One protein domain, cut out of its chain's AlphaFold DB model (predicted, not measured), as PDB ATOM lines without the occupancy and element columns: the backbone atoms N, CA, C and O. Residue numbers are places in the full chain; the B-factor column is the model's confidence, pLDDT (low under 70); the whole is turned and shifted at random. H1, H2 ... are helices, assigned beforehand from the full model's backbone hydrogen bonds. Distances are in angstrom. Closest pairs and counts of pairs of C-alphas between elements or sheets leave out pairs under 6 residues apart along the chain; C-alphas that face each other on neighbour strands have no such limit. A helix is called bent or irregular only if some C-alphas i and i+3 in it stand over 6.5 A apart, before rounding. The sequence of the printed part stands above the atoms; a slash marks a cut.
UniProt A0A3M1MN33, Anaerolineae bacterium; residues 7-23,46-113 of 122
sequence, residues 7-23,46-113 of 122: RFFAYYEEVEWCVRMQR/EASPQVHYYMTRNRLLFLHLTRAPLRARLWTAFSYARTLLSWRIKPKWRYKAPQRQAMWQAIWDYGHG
ATOM      1  N   ARG A   7     176.176 282.650 215.849       96.06
ATOM      2  CA  ARG A   7     174.790 282.158 215.890       96.06
ATOM      3  C   ARG A   7     174.684 280.740 216.454       96.06
ATOM      4  O   ARG A   7     173.612 280.356 216.922       96.06
ATOM      5  N   PHE A   8     175.765 279.965 216.436       96.38
ATOM      6  CA  PHE A   8     175.816 278.652 217.074       96.38
ATOM      7  C   PHE A   8     175.994 278.753 218.591       96.38
ATOM      8  O   PHE A   8     175.336 278.010 219.322       96.38
ATOM      9  N   PHE A   9     176.822 279.690 219.065       94.69
ATOM     10  CA  PHE A   9     177.379 279.757 220.424       94.69
ATOM     11  C   PHE A   9     178.219 278.530 220.835       94.69
ATOM     12  O   PHE A   9     179.371 278.715 221.215       94.69
ATOM     13  N   ALA A  10     177.669 277.313 220.758       92.81
ATOM     14  CA  ALA A  10     178.370 276.057 221.033       92.81
ATOM     15  C   ALA A  10     177.740 274.864 220.294       92.81
ATOM     16  O   ALA A  10     176.513 274.777 220.206       92.81
ATOM     17  N   TYR A  11     178.568 273.897 219.891       95.00
ATOM     18  CA  TYR A  11     178.240 272.754 219.029       95.00
ATOM     19  C   TYR A  11     177.808 273.101 217.594       95.00
ATOM     20  O   TYR A  11     176.847 273.843 217.384       95.00
ATOM     21  N   TYR A  12     178.399 272.393 216.624       97.31
ATOM     22  CA  TYR A  12     178.230 272.526 215.166       97.31
ATOM     23  C   TYR A  12     178.926 273.734 214.527       97.31
ATOM     24  O   TYR A  12     179.077 273.714 213.303       97.31
ATOM     25  N   GLU A  13     179.387 274.736 215.276       96.44
ATOM     26  CA  GLU A  13     180.186 275.846 214.737       96.44
ATOM     27  C   GLU A  13     181.456 275.351 214.049       96.44
ATOM     28  O   GLU A  13     181.809 275.806 212.963       96.44
ATOM     29  N   GLU A  14     182.115 274.370 214.656       95.44
ATOM     30  CA  GLU A  14     183.337 273.756 214.171       95.44
ATOM     31  C   GLU A  14     183.067 272.897 212.934       95.44
ATOM     32  O   GLU A  14     183.851 272.897 211.985       95.44
ATOM     33  N   VAL A  15     181.922 272.210 212.900       95.94
ATOM     34  CA  VAL A  15     181.527 271.357 211.771       95.94
ATOM     35  C   VAL A  15     181.112 272.212 210.574       95.94
ATOM     36  O   VAL A  15     181.513 271.925 209.445       95.94
ATOM     37  N   GLU A  16     180.337 273.276 210.802       96.94
ATOM     38  CA  GLU A  16     180.017 274.284 209.786       96.94
ATOM     39  C   GLU A  16     181.297 274.877 209.210       96.94
ATOM     40  O   GLU A  16     181.472 274.875 207.989       96.94
ATOM     41  N   TRP A  17     182.214 275.301 210.085       96.00
ATOM     42  CA  TRP A  17     183.483 275.892 209.687       96.00
ATOM     43  C   TRP A  17     184.293 274.927 208.823       96.00
ATOM     44  O   TRP A  17     184.764 275.317 207.758       96.00
ATOM     45  N   CYS A  18     184.377 273.650 209.207       95.75
ATOM     46  CA  CYS A  18     185.039 272.622 208.407       95.75
ATOM     47  C   CYS A  18     184.447 272.526 206.990       95.75
ATOM     48  O   CYS A  18     185.178 272.577 205.998       95.75
ATOM     49  N   VAL A  19     183.118 272.443 206.869       95.88
ATOM     50  CA  VAL A  19     182.439 272.378 205.561       95.88
ATOM     51  C   VAL A  19     182.697 273.642 204.740       95.88
ATOM     52  O   VAL A  19     182.945 273.564 203.534       95.88
ATOM     53  N   ARG A  20     182.657 274.816 205.375       94.81
ATOM     54  CA  ARG A  20     182.923 276.104 204.731       94.81
ATOM     55  C   ARG A  20     184.364 276.217 204.240       94.81
ATOM     56  O   ARG A  20     184.573 276.659 203.113       94.81
ATOM     57  N   MET A  21     185.339 275.775 205.030       95.69
ATOM     58  CA  MET A  21     186.754 275.780 204.652       95.69
ATOM     59  C   MET A  21     187.039 274.806 203.508       95.69
ATOM     60  O   MET A  21     187.707 275.183 202.547       95.69
ATOM     61  N   GLN A  22     186.460 273.603 203.534       95.50
ATOM     62  CA  GLN A  22     186.565 272.660 202.414       95.50
ATOM     63  C   GLN A  22     185.993 273.237 201.115       95.50
ATOM     64  O   GLN A  22     186.615 273.137 200.061       95.50
ATOM     65  N   ARG A  23     184.833 273.904 201.181       95.25
ATOM     66  CA  ARG A  23     184.229 274.586 200.021       95.25
ATOM     67  C   ARG A  23     185.060 275.755 199.501       95.25
ATOM     68  O   ARG A  23     184.935 276.098 198.331       95.25
ATOM     69  N   GLU A  46     175.269 263.712 228.303       87.06
ATOM     70  CA  GLU A  46     173.999 263.085 227.906       87.06
ATOM     71  C   GLU A  46     172.833 263.559 228.785       87.06
ATOM     72  O   GLU A  46     171.714 263.746 228.292       87.06
ATOM     73  N   ALA A  47     173.090 263.762 230.078       88.75
ATOM     74  CA  ALA A  47     172.094 264.220 231.033       88.75
ATOM     75  C   ALA A  47     171.706 265.696 230.833       88.75
ATOM     76  O   ALA A  47     170.558 266.041 231.105       88.75
ATOM     77  N   SER A  48     172.601 266.551 230.328       93.31
ATOM     78  CA  SER A  48     172.374 268.002 230.224       93.31
ATOM     79  C   SER A  48     171.294 268.386 229.194       93.31
ATOM     80  O   SER A  48     171.490 268.191 227.989       93.31
ATOM     81  N   PRO A  49     170.184 269.025 229.613       94.88
ATOM     82  CA  PRO A  49     169.195 269.584 228.693       94.88
ATOM     83  C   PRO A  49     169.779 270.670 227.784       94.88
ATOM     84  O   PRO A  49     169.406 270.733 226.613       94.88
ATOM     85  N   GLN A  50     170.737 271.468 228.274       94.56
ATOM     86  CA  GLN A  50     171.385 272.508 227.469       94.56
ATOM     87  C   GLN A  50     172.136 271.914 226.272       94.56
ATOM     88  O   GLN A  50     172.054 272.444 225.164       94.56
ATOM     89  N   VAL A  51     172.810 270.772 226.449       95.00
ATOM     90  CA  VAL A  51     173.467 270.072 225.335       95.00
ATOM     91  C   VAL A  51     172.443 269.637 224.287       95.00
ATOM     92  O   VAL A  51     172.659 269.860 223.096       95.00
ATOM     93  N   HIS A  52     171.310 269.057 224.702       96.00
ATOM     94  CA  HIS A  52     170.239 268.665 223.772       96.00
ATOM     95  C   HIS A  52     169.620 269.873 223.065       96.00
ATOM     96  O   HIS A  52     169.330 269.774 221.871       96.00
ATOM     97  N   TYR A  53     169.464 271.004 223.760       97.38
ATOM     98  CA  TYR A  53     168.996 272.260 223.172       97.38
ATOM     99  C   TYR A  53     169.921 272.715 222.037       97.38
ATOM    100  O   TYR A  53     169.500 272.774 220.877       97.38
ATOM    101  N   TYR A  54     171.199 272.967 222.346       97.44
ATOM    102  CA  TYR A  54     172.146 273.502 221.368       97.44
ATOM    103  C   TYR A  54     172.388 272.517 220.225       97.44
ATOM    104  O   TYR A  54     172.259 272.902 219.068       97.44
ATOM    105  N   MET A  55     172.605 271.226 220.506       97.19
ATOM    106  CA  MET A  55     172.782 270.206 219.460       97.19
ATOM    107  C   MET A  55     171.562 270.103 218.530       97.19
ATOM    108  O   MET A  55     171.721 269.810 217.344       97.19
ATOM    109  N   THR A  56     170.347 270.334 219.039       98.12
ATOM    110  CA  THR A  56     169.117 270.281 218.233       98.12
ATOM    111  C   THR A  56     168.961 271.525 217.366       98.12
ATOM    112  O   THR A  56     168.855 271.412 216.144       98.12
ATOM    113  N   ARG A  57     168.997 272.713 217.979       98.00
ATOM    114  CA  ARG A  57     168.840 273.996 217.278       98.00
ATOM    115  C   ARG A  57     169.929 274.171 216.224       98.00
ATOM    116  O   ARG A  57     169.658 274.514 215.074       98.00
ATOM    117  N   ASN A  58     171.167 273.879 216.605       98.31
ATOM    118  CA  ASN A  58     172.322 274.139 215.767       98.31
ATOM    119  C   ASN A  58     172.469 273.132 214.632       98.31
ATOM    120  O   ASN A  58     172.942 273.504 213.564       98.31
ATOM    121  N   ARG A  59     171.990 271.891 214.781       98.38
ATOM    122  CA  ARG A  59     171.906 270.973 213.637       98.38
ATOM    123  C   ARG A  59     170.974 271.519 212.556       98.38
ATOM    124  O   ARG A  59     171.280 271.390 211.373       98.38
ATOM    125  N   LEU A  60     169.850 272.127 212.940       98.44
ATOM    126  CA  LEU A  60     168.930 272.749 211.982       98.44
ATOM    127  C   LEU A  60     169.593 273.938 211.273       98.44
ATOM    128  O   LEU A  60     169.551 274.007 210.044       98.44
ATOM    129  N   LEU A  61     170.285 274.799 212.028       98.31
ATOM    130  CA  LEU A  61     171.074 275.905 211.476       98.31
ATOM    131  C   LEU A  61     172.180 275.413 210.533       98.31
ATOM    132  O   LEU A  61     172.291 275.900 209.410       98.31
ATOM    133  N   PHE A  62     172.943 274.400 210.936       98.44
ATOM    134  CA  PHE A  62     173.981 273.777 210.119       98.44
ATOM    135  C   PHE A  62     173.425 273.265 208.788       98.44
ATOM    136  O   PHE A  62     173.979 273.564 207.730       98.44
ATOM    137  N   LEU A  63     172.309 272.527 208.806       98.25
ATOM    138  CA  LEU A  63     171.681 272.020 207.581       98.25
ATOM    139  C   LEU A  63     171.219 273.158 206.660       98.25
ATOM    140  O   LEU A  63     171.299 273.023 205.438       98.25
ATOM    141  N   HIS A  64     170.749 274.267 207.233       97.75
ATOM    142  CA  HIS A  64     170.369 275.458 206.480       97.75
ATOM    143  C   HIS A  64     171.584 276.129 205.824       97.75
ATOM    144  O   HIS A  64     171.608 276.283 204.602       97.75
ATOM    145  N   LEU A  65     172.618 276.460 206.604       96.69
ATOM    146  CA  LEU A  65     173.810 277.166 206.120       96.69
ATOM    147  C   LEU A  65     174.607 276.340 205.110       96.69
ATOM    148  O   LEU A  65     175.050 276.846 204.079       96.69
ATOM    149  N   THR A  66     174.726 275.035 205.350       96.19
ATOM    150  CA  THR A  66     175.418 274.136 204.424       96.19
ATOM    151  C   THR A  66     174.587 273.783 203.194       96.19
ATOM    152  O   THR A  66     175.106 273.103 202.309       96.19
ATOM    153  N   ARG A  67     173.344 274.271 203.069       96.19
ATOM    154  CA  ARG A  67     172.420 273.930 201.973       96.19
ATOM    155  C   ARG A  67     172.270 272.414 201.817       96.19
ATOM    156  O   ARG A  67     172.357 271.871 200.716       96.19
ATOM    157  N   ALA A  68     172.096 271.722 202.940       96.00
ATOM    158  CA  ALA A  68     171.968 270.275 202.957       96.00
ATOM    159  C   ALA A  68     170.770 269.815 202.100       96.00
ATOM    160  O   ALA A  68     169.725 270.479 202.085       96.00
ATOM    161  N   PRO A  69     170.882 268.668 201.406       97.19
ATOM    162  CA  PRO A  69     169.834 268.198 200.510       97.19
ATOM    163  C   PRO A  69     168.546 267.891 201.279       97.19
ATOM    164  O   PRO A  69     168.579 267.508 202.453       97.19
ATOM    165  N   LEU A  70     167.401 267.985 200.595       96.88
ATOM    166  CA  LEU A  70     166.080 267.783 201.199       96.88
ATOM    167  C   LEU A  70     165.983 266.459 201.973       96.88
ATOM    168  O   LEU A  70     165.480 266.447 203.092       96.88
ATOM    169  N   ARG A  71     166.566 265.374 201.446       97.88
ATOM    170  CA  ARG A  71     166.637 264.070 202.131       97.88
ATOM    171  C   ARG A  71     167.229 264.153 203.544       97.88
ATOM    172  O   ARG A  71     166.706 263.533 204.461       97.88
ATOM    173  N   ALA A  72     168.288 264.943 203.741       97.38
ATOM    174  CA  ALA A  72     168.953 265.082 205.036       97.38
ATOM    175  C   ALA A  72     168.099 265.896 206.017       97.38
ATOM    176  O   ALA A  72     168.051 265.592 207.211       97.38
ATOM    177  N   ARG A  73     167.380 266.902 205.503       97.44
ATOM    178  CA  ARG A  73     166.435 267.716 206.277       97.44
ATOM    179  C   ARG A  73     165.230 266.886 206.721       97.44
ATOM    180  O   ARG A  73     164.913 266.881 207.906       97.44
ATOM    181  N   LEU A  74     164.627 266.126 205.803       97.88
ATOM    182  CA  LEU A  74     163.510 265.221 206.092       97.88
ATOM    183  C   LEU A  74     163.914 264.123 207.076       97.88
ATOM    184  O   LEU A  74     163.203 263.883 208.048       97.88
ATOM    185  N   TRP A  75     165.084 263.510 206.883       98.25
ATOM    186  CA  TRP A  75     165.609 262.520 207.823       98.25
ATOM    187  C   TRP A  75     165.814 263.106 209.223       98.25
ATOM    188  O   TRP A  75     165.443 262.485 210.218       98.25
ATOM    189  N   THR A  76     166.360 264.322 209.315       97.88
ATOM    190  CA  THR A  76     166.552 265.002 210.602       97.88
ATOM    191  C   THR A  76     165.209 265.281 211.278       97.88
ATOM    192  O   THR A  76     165.037 264.911 212.439       97.88
ATOM    193  N   ALA A  77     164.229 265.817 210.542       97.06
ATOM    194  CA  ALA A  77     162.877 266.054 211.050       97.06
ATOM    195  C   ALA A  77     162.209 264.758 211.543       97.06
ATOM    196  O   ALA A  77     161.722 264.701 212.673       97.06
ATOM    197  N   PHE A  78     162.272 263.685 210.749       98.06
ATOM    198  CA  PHE A  78     161.778 262.366 211.139       98.06
ATOM    199  C   PHE A  78     162.475 261.844 212.403       98.06
ATOM    200  O   PHE A  78     161.821 261.357 213.327       98.06
ATOM    201  N   SER A  79     163.801 261.982 212.489       97.94
ATOM    202  CA  SER A  79     164.579 261.521 213.641       97.94
ATOM    203  C   SER A  79     164.218 262.256 214.936       97.94
ATOM    204  O   SER A  79     164.150 261.622 215.996       97.94
ATOM    205  N   TYR A  80     163.919 263.557 214.856       97.56
ATOM    206  CA  TYR A  80     163.441 264.346 215.989       97.56
ATOM    207  C   TYR A  80     162.026 263.951 216.379       97.56
ATOM    208  O   TYR A  80     161.806 263.631 217.545       97.56
ATOM    209  N   ALA A  81     161.101 263.855 215.419       97.00
ATOM    210  CA  ALA A  81     159.732 263.415 215.684       97.00
ATOM    211  C   ALA A  81     159.704 262.043 216.376       97.00
ATOM    212  O   ALA A  81     159.089 261.883 217.431       97.00
ATOM    213  N   ARG A  82     160.455 261.067 215.849       97.12
ATOM    214  CA  ARG A  82     160.589 259.724 216.433       97.12
ATOM    215  C   ARG A  82     161.144 259.763 217.860       97.12
ATOM    216  O   ARG A  82     160.654 259.036 218.727       97.12
ATOM    217  N   THR A  83     162.167 260.579 218.113       95.75
ATOM    218  CA  THR A  83     162.793 260.710 219.442       95.75
ATOM    219  C   THR A  83     161.831 261.334 220.449       95.75
ATOM    220  O   THR A  83     161.581 260.744 221.500       95.75
ATOM    221  N   LEU A  84     161.227 262.470 220.096       95.25
ATOM    222  CA  LEU A  84     160.268 263.189 220.936       95.25
ATOM    223  C   LEU A  84     159.050 262.317 221.263       95.25
ATOM    224  O   LEU A  84     158.635 262.252 222.420       95.25
ATOM    225  N   LEU A  85     158.532 261.581 220.273       95.25
ATOM    226  CA  LEU A  85     157.431 260.637 220.456       95.25
ATOM    227  C   LEU A  85     157.823 259.487 221.392       95.25
ATOM    228  O   LEU A  85     157.097 259.171 222.333       95.25
ATOM    229  N   SER A  86     159.004 258.894 221.194       95.38
ATOM    230  CA  SER A  86     159.512 257.827 222.062       95.38
ATOM    231  C   SER A  86     159.661 258.291 223.514       95.38
ATOM    232  O   SER A  86     159.273 257.554 224.422       95.38
ATOM    233  N   TRP A  87     160.195 259.495 223.746       94.31
ATOM    234  CA  TRP A  87     160.365 260.080 225.085       94.31
ATOM    235  C   TRP A  87     159.058 260.587 225.708       94.31
ATOM    236  O   TRP A  87     159.001 260.839 226.911       94.31
ATOM    237  N   ARG A  88     157.997 260.759 224.913       92.44
ATOM    238  CA  ARG A  88     156.647 261.069 225.403       92.44
ATOM    239  C   ARG A  88     155.897 259.800 225.816       92.44
ATOM    240  O   ARG A  88     155.264 259.802 226.865       92.44
ATOM    241  N   ILE A  89     155.961 258.743 225.002       94.69
ATOM    242  CA  ILE A  89     155.099 257.558 225.144       94.69
ATOM    243  C   ILE A  89     155.685 256.510 226.090       94.69
ATOM    244  O   ILE A  89     154.971 255.980 226.937       94.69
ATOM    245  N   LYS A  90     156.965 256.149 225.942       93.25
ATOM    246  CA  LYS A  90     157.499 254.974 226.647       93.25
ATOM    247  C   LYS A  90     157.804 255.329 228.110       93.25
ATOM    248  O   LYS A  90     158.643 256.206 228.334       93.25
ATOM    249  N   PRO A  91     157.235 254.618 229.105       91.44
ATOM    250  CA  PRO A  91     157.405 254.951 230.523       91.44
ATOM    251  C   PRO A  91     158.867 255.033 230.970       91.44
ATOM    252  O   PRO A  91     159.231 255.933 231.723       91.44
ATOM    253  N   LYS A  92     159.728 254.163 230.424       94.19
ATOM    254  CA  LYS A  92     161.168 254.140 230.719       94.19
ATOM    255  C   LYS A  92     161.915 255.440 230.396       94.19
ATOM    256  O   LYS A  92     163.021 255.620 230.877       94.19
ATOM    257  N   TRP A  93     161.342 256.334 229.584       92.88
ATOM    258  CA  TRP A  93     161.960 257.609 229.197       92.88
ATOM    259  C   TRP A  93     161.351 258.824 229.900       92.88
ATOM    260  O   TRP A  93     161.690 259.952 229.550       92.88
ATOM    261  N   ARG A  94     160.473 258.633 230.894       89.50
ATOM    262  CA  ARG A  94     159.835 259.750 231.614       89.50
ATOM    263  C   ARG A  94     160.844 260.704 232.255       89.50
ATOM    264  O   ARG A  94     160.618 261.908 232.228       89.50
ATOM    265  N   TYR A  95     161.973 260.181 232.736       91.06
ATOM    266  CA  TYR A  95     163.057 260.987 233.304       91.06
ATOM    267  C   TYR A  95     163.708 261.936 232.283       91.06
ATOM    268  O   TYR A  95     164.311 262.925 232.684       91.06
ATOM    269  N   LYS A  96     163.559 261.687 230.969       93.56
ATOM    270  CA  LYS A  96     164.080 262.563 229.906       93.56
ATOM    271  C   LYS A  96     163.164 263.758 229.586       93.56
ATOM    272  O   LYS A  96     163.259 264.358 228.513       93.56
ATOM    273  N   ALA A  97     162.212 264.082 230.466       93.25
ATOM    274  CA  ALA A  97     161.293 265.200 230.265       93.25
ATOM    275  C   ALA A  97     162.007 266.558 230.077       93.25
ATOM    276  O   ALA A  97     161.627 267.249 229.126       93.25
ATOM    277  N   PRO A  98     163.055 266.909 230.853       94.94
ATOM    278  CA  PRO A  98     163.792 268.160 230.656       94.94
ATOM    279  C   PRO A  98     164.472 268.243 229.283       94.94
ATOM    280  O   PRO A  98     164.329 269.225 228.562       94.94
ATOM    281  N   GLN A  99     165.137 267.170 228.847       95.25
ATOM    282  CA  GLN A  99     165.800 267.098 227.542       95.25
ATOM    283  C   GLN A  99     164.777 267.168 226.406       95.25
ATOM    284  O   GLN A  99     165.009 267.824 225.395       95.25
ATOM    285  N   ARG A 100     163.609 266.533 226.569       95.31
ATOM    286  CA  ARG A 100     162.506 266.631 225.604       95.31
ATOM    287  C   ARG A 100     162.012 268.073 225.464       95.31
ATOM    288  O   ARG A 100     161.763 268.509 224.344       95.31
ATOM    289  N   GLN A 101     161.839 268.789 226.576       95.50
ATOM    290  CA  GLN A 101     161.432 270.197 226.569       95.50
ATOM    291  C   GLN A 101     162.497 271.069 225.901       95.50
ATOM    292  O   GLN A 101     162.163 271.846 225.014       95.50
ATOM    293  N   ALA A 102     163.770 270.856 226.233       96.38
ATOM    294  CA  ALA A 102     164.897 271.531 225.602       96.38
ATOM    295  C   ALA A 102     164.943 271.305 224.079       96.38
ATOM    296  O   ALA A 102     165.127 272.249 223.317       96.38
ATOM    297  N   MET A 103     164.705 270.076 223.607       97.12
ATOM    298  CA  MET A 103     164.612 269.787 222.169       97.12
ATOM    299  C   MET A 103     163.434 270.510 221.500       97.12
ATOM    300  O   MET A 103     163.586 271.029 220.396       97.12
ATOM    301  N   TRP A 104     162.263 270.552 222.143       96.81
ATOM    302  CA  TRP A 104     161.112 271.293 221.618       96.81
ATOM    303  C   TRP A 104     161.387 272.795 221.544       96.81
ATOM    304  O   TRP A 104     161.150 273.400 220.497       96.81
ATOM    305  N   GLN A 105     161.943 273.368 222.613       97.00
ATOM    306  CA  GLN A 105     162.335 274.774 222.674       97.00
ATOM    307  C   GLN A 105     163.361 275.107 221.585       97.00
ATOM    308  O   GLN A 105     163.215 276.097 220.880       97.00
ATOM    309  N   ALA A 106     164.346 274.235 221.365       97.44
ATOM    310  CA  ALA A 106     165.347 274.392 220.313       97.44
ATOM    311  C   ALA A 106     164.747 274.448 218.900       97.44
ATOM    312  O   ALA A 106     165.173 275.261 218.078       97.44
ATOM    313  N   ILE A 107     163.762 273.593 218.606       97.94
ATOM    314  CA  ILE A 107     163.062 273.593 217.311       97.94
ATOM    315  C   ILE A 107     162.254 274.884 217.145       97.94
ATOM    316  O   ILE A 107     162.287 275.496 216.075       97.94
ATOM    317  N   TRP A 108     161.552 275.302 218.201       97.38
ATOM    318  CA  TRP A 108     160.779 276.539 218.216       97.38
ATOM    319  C   TRP A 108     161.666 277.765 217.982       97.38
ATOM    320  O   TRP A 108     161.402 278.547 217.069       97.38
ATOM    321  N   ASP A 109     162.742 277.899 218.753       97.50
ATOM    322  CA  ASP A 109     163.672 279.023 218.673       97.50
ATOM    323  C   ASP A 109     164.348 279.104 217.307       97.50
ATOM    324  O   ASP A 109     164.419 280.186 216.726       97.50
ATOM    325  N   TYR A 110     164.757 277.963 216.740       97.56
ATOM    326  CA  TYR A 110     165.254 277.918 215.366       97.56
ATOM    327  C   TYR A 110     164.220 278.464 214.367       97.56
ATOM    328  O   TYR A 110     164.561 279.292 213.524       97.56
ATOM    329  N   GLY A 111     162.955 278.040 214.479       97.00
ATOM    330  CA  GLY A 111     161.869 278.511 213.612       97.00
ATOM    331  C   GLY A 111     161.578 280.011 213.735       97.00
ATOM    332  O   GLY A 111     161.161 280.626 212.758       97.00
ATOM    333  N   HIS A 112     161.852 280.604 214.899       96.94
ATOM    334  CA  HIS A 112     161.658 282.031 215.181       96.94
ATOM    335  C   HIS A 112     162.938 282.865 215.030       96.94
ATOM    336  O   HIS A 112     162.955 284.035 215.405       96.94
ATOM    337  N   GLY A 113     164.026 282.282 214.517       95.62
ATOM    338  CA  GLY A 113     165.295 282.988 214.323       95.62
ATOM    339  C   GLY A 113     166.026 283.358 215.621       95.62
ATOM    340  O   GLY A 113     166.928 284.193 215.593       95.62
TER     341      GLY A 113
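This is residues 7 to 23 and 46 to 113 of the 122 residues of a protein of Anaerolineae bacterium (UniProt A0A3M1MN33). Three helices make a loosely joined up-and-down bundle, H2, H3 and H4, with the kinked H4 folding back from the end of H3 to pack on H2. A shorter helix, H1, lies beside H2 on the side away from H4, and is near H2 without clearly touching it. The printed part has 85 residues with four named helices in the order H1, H2, H3, H4 and no named strand, and its class is all helix. The whole is compact, with a radius of gyration of the C-alphas of 13.7 A, yet its outline is elongated, with spans of 45 by 26 by 23 A.

Along the printed part, H1, residues 13 to 23, comes first and H2, residues 49 to 65, second. They are close but not clearly touching, with the closest C-alphas, those of Glu 16 and Phe 62, 6.1 A apart, and they run the same way at a shallow tilt of 19 degrees. H3, residues 70 to 89, and H2 are also close but not clearly touching: the closest C-alphas, those of Leu 63 and Arg 73, are 6.9 A apart. H2 and H3 run opposite ways at a shallow tilt of 19 degrees. H4, residues 91 to 111, is irregular: C-alphas 95 and 98 are 7.7 A apart, and it has a kink of 60 degrees near residue 98. H3 touches H4 with residues 84 to 88 alone, and the closest C-alphas, those of Trp 87 and Trp 93, are 5.1 A apart. These two helices form a helical hairpin and run opposite ways at a steep tilt of 39 degrees. H2 touches H4 with 27 pairs of C-alphas within 8 A, the closest being those of Pro 49 and Gln 99 at 4.4 A. They run the same way at a steep tilt of 40 degrees. H1 is apart from H3 and from H4. Every O i to N i+4 pair is within hydrogen-bond range in H1, H2 and H3, and 12 of 17 are in H4.

H1 begins at C-alpha 13, (180.186, 275.846, 214.737), and measures 15.3 A from first to last C-alpha. H2 measures 24.3 A and begins at C-alpha 49, (169.195, 269.584, 228.693). H3 measures 28.3 A. H4, the longest helix by residues with 21, measures 29.3 A and ends at C-alpha 111, (161.869, 278.511, 213.612).

The two C-alphas farthest apart are those of Arg 23 and Pro 91, at 45.1 A. Residues 24 to 45 are not printed, and C-alphas 23 and 46 stand 31.9 A apart across the cut, which lies in the link from H1 to H2. The links from H2 to H3 and from H3 to H4 are tight. The mean pLDDT of the printed part is 95.9, and no printed residue is under 70.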